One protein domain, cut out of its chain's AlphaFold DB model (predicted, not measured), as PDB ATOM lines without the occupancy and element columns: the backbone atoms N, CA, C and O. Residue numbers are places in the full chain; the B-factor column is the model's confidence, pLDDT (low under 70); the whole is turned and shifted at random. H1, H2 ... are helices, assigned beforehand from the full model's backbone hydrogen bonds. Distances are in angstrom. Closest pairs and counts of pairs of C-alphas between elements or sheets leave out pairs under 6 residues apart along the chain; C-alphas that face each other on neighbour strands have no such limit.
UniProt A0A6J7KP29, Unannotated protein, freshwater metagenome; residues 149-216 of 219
ATOM      1  N   GLU A 149     131.406 193.929 141.195       62.81
ATOM      2  CA  GLU A 149     130.963 192.916 140.231       62.81
ATOM      3  C   GLU A 149     131.977 191.764 140.137       62.81
ATOM      4  O   GLU A 149     131.610 190.587 140.167       62.81
ATOM      5  N   VAL A 150     133.269 192.098 140.135       59.16
ATOM      6  CA  VAL A 150     134.367 191.122 140.144       59.16
ATOM      7  C   VAL A 150     134.400 190.369 141.476       59.16
ATOM      8  O   VAL A 150     134.491 189.141 141.482       59.16
ATOM      9  N   ALA A 151     134.246 191.068 142.603       62.56
ATOM     10  CA  ALA A 151     134.177 190.449 143.926       62.56
ATOM     11  C   ALA A 151     132.998 189.464 144.057       62.56
ATOM     12  O   ALA A 151     133.162 188.379 144.619       62.56
ATOM     13  N   ALA A 152     131.828 189.802 143.502       70.12
ATOM     14  CA  ALA A 152     130.663 188.916 143.490       70.12
ATOM     15  C   ALA A 152     130.910 187.650 142.654       70.12
ATOM     16  O   ALA A 152     130.644 186.542 143.121       70.12
ATOM     17  N   MET A 153     131.496 187.796 141.462       66.19
ATOM     18  CA  MET A 153     131.852 186.663 140.605       66.19
ATOM     19  C   MET A 153     132.854 185.718 141.288       66.19
ATOM     20  O   MET A 153     132.688 184.496 141.252       66.19
ATOM     21  N   PHE A 154     133.880 186.262 141.950       61.28
ATOM     22  CA  PHE A 154     134.836 185.455 142.714       61.28
ATOM     23  C   PHE A 154     134.176 184.751 143.902       61.28
ATOM     24  O   PHE A 154     134.453 183.575 144.135       61.28
ATOM     25  N   ALA A 155     133.277 185.424 144.624       68.44
ATOM     26  CA  ALA A 155     132.542 184.815 145.730       68.44
ATOM     27  C   ALA A 155     131.681 183.627 145.263       68.44
ATOM     28  O   ALA A 155     131.692 182.573 145.902       68.44
ATOM     29  N   GLU A 156     130.986 183.754 144.128       73.00
ATOM     30  CA  GLU A 156     130.216 182.655 143.533       73.00
ATOM     31  C   GLU A 156     131.107 181.489 143.097       73.00
ATOM     32  O   GLU A 156     130.783 180.322 143.346       73.00
ATOM     33  N   TYR A 157     132.251 181.794 142.479       70.31
ATOM     34  CA  TYR A 157     133.219 180.786 142.060       70.31
ATOM     35  C   TYR A 157     133.791 180.014 143.256       70.31
ATOM     36  O   TYR A 157     133.825 178.783 143.232       70.31
ATOM     37  N   ILE A 158     134.171 180.714 144.327       74.75
ATOM     38  CA  ILE A 158     134.677 180.100 145.564       74.75
ATOM     39  C   ILE A 158     133.598 179.236 146.211       74.75
ATOM     40  O   ILE A 158     133.872 178.092 146.555       74.75
ATOM     41  N   ALA A 159     132.360 179.724 146.310       76.00
ATOM     42  CA  ALA A 159     131.256 178.943 146.866       76.00
ATOM     43  C   ALA A 159     130.961 177.676 146.042       76.00
ATOM     44  O   ALA A 159     130.546 176.650 146.587       76.00
ATOM     45  N   LYS A 160     131.159 177.726 144.718       75.56
ATOM     46  CA  LYS A 160     131.076 176.539 143.861       75.56
ATOM     47  C   LYS A 160     132.214 175.571 144.140       75.56
ATOM     48  O   LYS A 160     131.949 174.398 144.373       75.56
ATOM     49  N   TYR A 161     133.439 176.073 144.164       70.44
ATOM     50  CA  TYR A 161     134.619 175.266 144.423       70.44
ATOM     51  C   TYR A 161     134.569 174.591 145.803       70.44
ATOM     52  O   TYR A 161     134.869 173.411 145.910       70.44
ATOM     53  N   GLU A 162     134.104 175.294 146.841       80.69
ATOM     54  CA  GLU A 162     133.894 174.734 148.184       80.69
ATOM     55  C   GLU A 162     132.903 173.573 148.178       80.69
ATOM     56  O   GLU A 162     133.147 172.560 148.827       80.69
ATOM     57  N   ARG A 163     131.794 173.691 147.436       82.12
ATOM     58  CA  ARG A 163     130.824 172.597 147.301       82.12
ATOM     59  C   ARG A 163     131.432 171.396 146.601       82.12
ATOM     60  O   ARG A 163     131.290 170.293 147.108       82.12
ATOM     61  N   ASP A 164     132.110 171.628 145.483       79.06
ATOM     62  CA  ASP A 164     132.731 170.562 144.702       79.06
ATOM     63  C   ASP A 164     133.828 169.865 145.534       79.06
ATOM     64  O   ASP A 164     133.945 168.644 145.515       79.06
ATOM     65  N   TRP A 165     134.571 170.620 146.352       86.31
ATOM     66  CA  TRP A 165     135.608 170.096 147.244       86.31
ATOM     67  C   TRP A 165     135.089 169.127 148.304       86.31
ATOM     68  O   TRP A 165     135.785 168.168 148.627       86.31
ATOM     69  N   LEU A 166     133.858 169.308 148.792       85.56
ATOM     70  CA  LEU A 166     133.243 168.384 149.753       85.56
ATOM     71  C   LEU A 166     133.027 166.973 149.186       85.56
ATOM     72  O   LEU A 166     132.910 166.029 149.967       85.56
ATOM     73  N   ASP A 167     132.984 166.851 147.861       89.06
ATOM     74  CA  ASP A 167     132.711 165.616 147.128       89.06
ATOM     75  C   ASP A 167     133.950 165.118 146.344       89.06
ATOM     76  O   ASP A 167     133.849 164.173 145.566       89.06
ATOM     77  N   MET A 168     135.123 165.740 146.539       79.88
ATOM     78  CA  MET A 168     136.390 165.328 145.919       79.88
ATOM     79  C   MET A 168     137.188 164.390 146.825       79.88
ATOM     80  O   MET A 168     137.297 164.627 148.025       79.88
ATOM     81  N   ASP A 169     137.821 163.377 146.230       82.56
ATOM     82  CA  ASP A 169     138.734 162.475 146.933       82.56
ATOM     83  C   ASP A 169     139.992 163.229 147.380       82.56
ATOM     84  O   ASP A 169     140.722 163.803 146.565       82.56
ATOM     85  N   ILE A 170     140.280 163.213 148.684       77.56
ATOM     86  CA  ILE A 170     141.421 163.936 149.245       77.56
ATOM     87  C   ILE A 170     142.509 162.949 149.675       77.56
ATOM     88  O   ILE A 170     142.309 162.185 150.622       77.56
ATOM     89  N   PRO A 171     143.715 163.000 149.075       77.06
ATOM     90  CA  PRO A 171     144.823 162.126 149.461       77.06
ATOM     91  C   PRO A 171     145.198 162.213 150.947       77.06
ATOM     92  O   PRO A 171     145.514 161.199 151.562       77.06
ATOM     93  N   ALA A 172     145.107 163.406 151.547       75.19
ATOM     94  CA  ALA A 172     145.358 163.621 152.975       75.19
ATOM     95  C   ALA A 172     144.339 162.923 153.898       75.19
ATOM     96  O   ALA A 172     144.641 162.708 155.065       75.19
ATOM     97  N   LEU A 173     143.164 162.547 153.378       75.56
ATOM     98  CA  LEU A 173     142.126 161.783 154.082       75.56
ATOM     99  C   LEU A 173     142.141 160.300 153.677       75.56
ATOM    100  O   LEU A 173     141.134 159.608 153.791       75.56
ATOM    101  N   GLY A 174     143.260 159.812 153.130       76.44
ATOM    102  CA  GLY A 174     143.366 158.438 152.638       76.44
ATOM    103  C   GLY A 174     142.567 158.179 151.358       76.44
ATOM    104  O   GLY A 174     142.228 157.031 151.081       76.44
ATOM    105  N   GLY A 175     142.263 159.227 150.584       81.00
ATOM    106  CA  GLY A 175     141.446 159.144 149.372       81.00
ATOM    107  C   GLY A 175     139.940 159.221 149.626       81.00
ATOM    108  O   GLY A 175     139.181 159.012 148.693       81.00
ATOM    109  N   LEU A 176     139.510 159.516 150.858       81.38
ATOM    110  CA  LEU A 176     138.107 159.779 151.179       81.38
ATOM    111  C   LEU A 176     137.706 161.205 150.796       81.38
ATOM    112  O   LEU A 176     138.529 162.130 150.822       81.38
ATOM    113  N   THR A 177     136.416 161.397 150.532       86.81
ATOM    114  CA  THR A 177     135.831 162.736 150.443       86.81
ATOM    115  C   THR A 177     135.681 163.365 151.835       86.81
ATOM    116  O   THR A 177     135.515 162.653 152.833       86.81
ATOM    117  N   PRO A 178     135.672 164.706 151.955       85.69
ATOM    118  CA  PRO A 178     135.375 165.382 153.216       85.69
ATOM    119  C   PRO A 178     134.061 164.944 153.861       85.69
ATOM    120  O   PRO A 178     133.985 164.831 155.084       85.69
ATOM    121  N   ARG A 179     133.018 164.675 153.063       89.88
ATOM    122  CA  ARG A 179     131.733 164.190 153.587       89.88
ATOM    123  C   ARG A 179     131.845 162.803 154.205       89.88
ATOM    124  O   ARG A 179     131.288 162.577 155.276       89.88
ATOM    125  N   GLU A 180     132.560 161.894 153.552       87.25
ATOM    126  CA  GLU A 180     132.792 160.546 154.076       87.25
ATOM    127  C   GLU A 180     133.661 160.591 155.331       87.25
ATOM    128  O   GLU A 180     133.302 160.006 156.353       87.25
ATOM    129  N   ALA A 181     134.743 161.370 155.299       88.81
ATOM    130  CA  ALA A 181     135.624 161.545 156.445       88.81
ATOM    131  C   ALA A 181     134.902 162.179 157.649       88.81
ATOM    132  O   ALA A 181     135.179 161.816 158.787       88.81
ATOM    133  N   ALA A 182     133.925 163.069 157.439       89.44
ATOM    134  CA  ALA A 182     133.135 163.646 158.529       89.44
ATOM    135  C   ALA A 182     132.223 162.629 159.237       89.44
ATOM    136  O   ALA A 182     131.883 162.836 160.412       89.44
ATOM    137  N   GLY A 183     131.813 161.566 158.536       86.25
ATOM    138  CA  GLY A 183     130.976 160.482 159.053       86.25
ATOM    139  C   GLY A 183     131.751 159.349 159.735       86.25
ATOM    140  O   GLY A 183     131.155 158.583 160.492       86.25
ATOM    141  N   ASP A 184     133.062 159.253 159.508       85.38
ATOM    142  CA  ASP A 184     133.931 158.235 160.101       85.38
ATOM    143  C   ASP A 184     134.620 158.772 161.378       85.38
ATOM    144  O   ASP A 184     135.336 159.771 161.311       85.38
ATOM    145  N   PRO A 185     134.463 158.134 162.555       80.06
ATOM    146  CA  PRO A 185     135.074 158.597 163.805       80.06
ATOM    147  C   PRO A 185     136.607 158.721 163.790       80.06
ATOM    148  O   PRO A 185     137.158 159.498 164.570       80.06
ATOM    149  N   ILE A 186     137.296 157.944 162.950       78.94
ATOM    150  CA  ILE A 186     138.755 157.948 162.824       78.94
ATOM    151  C   ILE A 186     139.169 159.029 161.824       78.94
ATOM    152  O   ILE A 186     139.912 159.940 162.194       78.94
ATOM    153  N   ALA A 187     138.627 158.989 160.602       83.31
ATOM    154  CA  ALA A 187     138.979 159.947 159.549       83.31
ATOM    155  C   ALA A 187     138.484 161.377 159.844       83.31
ATOM    156  O   ALA A 187     139.039 162.350 159.329       83.31
ATOM    157  N   ARG A 188     137.493 161.539 160.732       88.00
ATOM    158  CA  ARG A 188     137.025 162.849 161.207       88.00
ATOM    159  C   ARG A 188     138.144 163.653 161.865       88.00
ATOM    160  O   ARG A 188     138.182 164.869 161.691       88.00
ATOM    161  N   ASN A 189     139.057 163.015 162.600       84.00
ATOM    162  CA  ASN A 189     140.173 163.728 163.230       84.00
ATOM    163  C   ASN A 189     141.163 164.264 162.186       84.00
ATOM    164  O   ASN A 189     141.619 165.402 162.310       84.00
ATOM    165  N   ASP A 190     141.428 163.488 161.135       81.50
ATOM    166  CA  ASP A 190     142.290 163.896 160.021       81.50
ATOM    167  C   ASP A 190     141.650 165.032 159.213       81.50
ATOM    168  O   ASP A 190     142.316 166.004 158.853       81.50
ATOM    169  N   LEU A 191     140.328 164.982 159.020       84.94
ATOM    170  CA  LEU A 191     139.555 166.065 158.414       84.94
ATOM    171  C   LEU A 191     139.604 167.354 159.244       84.94
ATOM    172  O   LEU A 191     139.799 168.435 158.693       84.94
ATOM    173  N   ILE A 192     139.476 167.265 160.569       87.31
ATOM    174  CA  ILE A 192     139.600 168.429 161.458       87.31
ATOM    175  C   ILE A 192     141.024 169.000 161.404       87.31
ATOM    176  O   ILE A 192     141.187 170.220 161.328       87.31
ATOM    177  N   ALA A 193     142.051 168.146 161.406       85.69
ATOM    178  CA  ALA A 193     143.446 168.566 161.289       85.69
ATOM    179  C   ALA A 193     143.720 169.267 159.948       85.69
ATOM    180  O   ALA A 193     144.368 170.315 159.927       85.69
ATOM    181  N   LEU A 194     143.158 168.750 158.852       82.94
ATOM    182  CA  LEU A 194     143.215 169.373 157.532       82.94
ATOM    183  C   LEU A 194     142.528 170.744 157.524       82.94
ATOM    184  O   LEU A 194     143.119 171.728 157.098       82.94
ATOM    185  N   LEU A 195     141.311 170.855 158.058       84.50
ATOM    186  CA  LEU A 195     140.603 172.138 158.141       84.50
ATOM    187  C   LEU A 195     141.301 173.145 159.074       84.50
ATOM    188  O   LEU A 195     141.058 174.349 158.982       84.50
ATOM    189  N   ASN A 196     142.136 172.684 160.009       84.44
ATOM    190  CA  ASN A 196     142.943 173.547 160.875       84.44
ATOM    191  C   ASN A 196     144.197 174.093 160.180       84.44
ATOM    192  O   ASN A 196     144.716 175.112 160.630       84.44
ATOM    193  N   SER A 197     144.671 173.457 159.102       79.00
ATOM    194  CA  SER A 197     145.808 173.964 158.323       79.00
ATOM    195  C   SER A 197     145.416 175.081 157.351       79.00
ATOM    196  O   SER A 197     146.286 175.782 156.837       79.00
ATOM    197  N   PHE A 198     144.116 175.276 157.111       75.88
ATOM    198  CA  PHE A 198     143.627 176.293 156.189       75.88
ATOM    199  C   PHE A 198     143.805 177.696 156.798       75.88
ATOM    200  O   PHE A 198     143.464 177.910 157.969       75.88
ATOM    201  N   PRO A 199     144.302 178.676 156.020       65.56
ATOM    202  CA  PRO A 199     144.458 180.043 156.497       65.56
ATOM    203  C   PRO A 199     143.085 180.647 156.818       65.56
ATOM    204  O   PRO A 199     142.158 180.596 156.012       65.56
ATOM    205  N   ARG A 200     142.946 181.230 158.012       65.25
ATOM    206  CA  ARG A 200     141.696 181.874 158.440       65.25
ATOM    207  C   ARG A 200     141.624 183.313 157.944       65.25
ATOM    208  O   ARG A 200     142.614 184.038 157.997       65.25
ATOM    209  N   GLY A 201     140.430 183.742 157.540       55.44
ATOM    210  CA  GLY A 201     140.132 185.153 157.279       55.44
ATOM    211  C   GLY A 201     140.805 185.745 156.041       55.44
ATOM    212  O   GLY A 201     140.892 186.967 155.940       55.44
ATOM    213  N   HIS A 202     141.278 184.913 155.107       53.88
ATOM    214  CA  HIS A 202     141.846 185.416 153.864       53.88
ATOM    215  C   HIS A 202     140.730 185.654 152.832       53.88
ATOM    216  O   HIS A 202     140.017 184.715 152.467       53.88
ATOM    217  N   PRO A 203     140.549 186.892 152.337       50.09
ATOM    218  CA  PRO A 203     139.627 187.133 151.242       50.09
ATOM    219  C   PRO A 203     140.117 186.370 150.004       50.09
ATOM    220  O   PRO A 203     141.313 186.350 149.704       50.09
ATOM    221  N   ASN A 204     139.179 185.745 149.292       52.59
ATOM    222  CA  ASN A 204     139.388 184.980 148.056       52.59
ATOM    223  C   ASN A 204     139.963 183.555 148.186       52.59
ATOM    224  O   ASN A 204     140.405 182.989 147.188       52.59
ATOM    225  N   THR A 205     139.930 182.946 149.374       62.44
ATOM    226  CA  THR A 205     140.246 181.517 149.558       62.44
ATOM    227  C   THR A 205     139.041 180.738 150.078       62.44
ATOM    228  O   THR A 205     138.049 181.327 150.513       62.44
ATOM    229  N   MET A 206     139.136 179.402 150.049       69.44
ATOM    230  CA  MET A 206     138.185 178.547 150.761       69.44
ATOM    231  C   MET A 206     138.159 178.915 152.244       69.44
ATOM    232  O   MET A 206     139.203 179.142 152.859       69.44
ATOM    233  N   ASP A 207     136.963 178.963 152.806       79.31
ATOM    234  CA  ASP A 207     136.729 179.325 154.192       79.31
ATOM    235  C   ASP A 207     136.490 178.064 155.015       79.31
ATOM    236  O   ASP A 207     135.488 177.357 154.868       79.31
ATOM    237  N   ALA A 208     137.442 177.784 155.899       81.69
ATOM    238  CA  ALA A 208     137.399 176.611 156.752       81.69
ATOM    239  C   ALA A 208     136.156 176.587 157.656       81.69
ATOM    240  O   ALA A 208     135.663 175.506 157.970       81.69
ATOM    241  N   ASP A 209     135.616 177.742 158.054       83.88
ATOM    242  CA  ASP A 209     134.432 177.812 158.910       83.88
ATOM    243  C   ASP A 209     133.156 177.523 158.112       83.88
ATOM    244  O   ASP A 209     132.279 176.800 158.596       83.88
ATOM    245  N   ARG A 210     133.083 177.965 156.847       84.56
ATOM    246  CA  ARG A 210     132.005 177.551 155.926       84.56
ATOM    247  C   ARG A 210     132.037 176.049 155.654       84.56
ATOM    248  O   ARG A 210     130.988 175.404 155.683       84.56
ATOM    249  N   LEU A 211     133.223 175.479 155.445       85.06
ATOM    250  CA  LEU A 211     133.390 174.037 155.247       85.06
ATOM    251  C   LEU A 211     132.997 173.245 156.504       85.06
ATOM    252  O   LEU A 211     132.255 172.270 156.399       85.06
ATOM    253  N   ARG A 212     133.401 173.692 157.704       88.00
ATOM    254  CA  ARG A 212     132.963 173.092 158.981       88.00
ATOM    255  C   ARG A 212     131.448 173.130 159.140       88.00
ATOM    256  O   ARG A 212     130.857 172.118 159.514       88.00
ATOM    257  N   ALA A 213     130.817 174.259 158.819       87.31
ATOM    258  CA  ALA A 213     129.363 174.388 158.851       87.31
ATOM    259  C   ALA A 213     128.680 173.410 157.883       87.31
ATOM    260  O   ALA A 213     127.734 172.725 158.271       87.31
ATOM    261  N   ALA A 214     129.191 173.282 156.655       86.56
ATOM    262  CA  ALA A 214     128.661 172.355 155.655       86.56
ATOM    263  C   ALA A 214     128.833 170.871 156.036       86.56
ATOM    264  O   ALA A 214     128.039 170.031 155.608       86.56
ATOM    265  N   LEU A 215     129.850 170.552 156.840       87.56
ATOM    266  CA  LEU A 215     130.164 169.202 157.320       87.56
ATOM    267  C   LEU A 215     129.530 168.873 158.685       87.56
ATOM    268  O   LEU A 215     129.685 167.755 159.175       87.56
ATOM    269  N   GLY A 216     128.821 169.822 159.310       86.50
ATOM    270  CA  GLY A 216     128.238 169.640 160.643       86.50
ATOM    271  C   GLY A 216     129.284 169.500 161.755       86.50
ATOM    272  O   GLY A 216     129.038 168.814 162.743       86.50
TER     273      GLY A 216
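This is residues 149 to 216 of the 219 residues of the protein "Unannotated protein" of freshwater metagenome (UniProt A0A6J7KP29). One long helix, H1, runs along the length of the model, the chain turns at its far end through a looping link and the short H2, and H3 folds back as a shorter second arm. The last helix, H4, lies at one side of the gap between H1 and H3. The printed part has 68 residues with four named helices, in the order H1, H2, H3, H4, and no named strand: the class is all helix. The whole is compact, with a radius of gyration of the C-alphas of 12.5 A, yet its outline is a rod of 42 by 21 by 20 A.

H1, residues 149 to 165, is close to but not clearly touching H2, residues 178 to 183; their closest C-alphas, Trp 165 and Pro 178, are 7.6 A apart. H2 and H3, residues 187 to 197, form a helical hairpin and touch, with the closest C-alphas, Ala 182 and Arg 188, 4.8 A apart. H3 and H4, residues 208 to 214, form another hairpin and only just touch, with 3 pairs of C-alphas within 8 A, the closest being Leu 195 and Ala 208 at 5.7 A. H4 is close to but not clearly touching H1, at a steep tilt of 64 degrees; the closest C-alphas, Glu 162 and Leu 211, are 7.1 A apart. H1 and H3 are apart. In H1, H2, H3 and H4 every O i to N i+4 pair is within hydrogen-bond range.

H1 begins at C-alpha 149, (130.963, 192.916, 140.231), and spans 24.3 A. H3 spans 15.6 A. H4 ends at C-alpha 214, (128.661, 172.355, 155.655).

The C-alphas farthest apart, Glu 149 and Ile 186, are 42.4 A apart. The printed part has no cut. The link from H1 to H2 is long, with 12 residues. The pLDDT is under 70 at residues 149 to 151, 153 to 155 and 199 to 206.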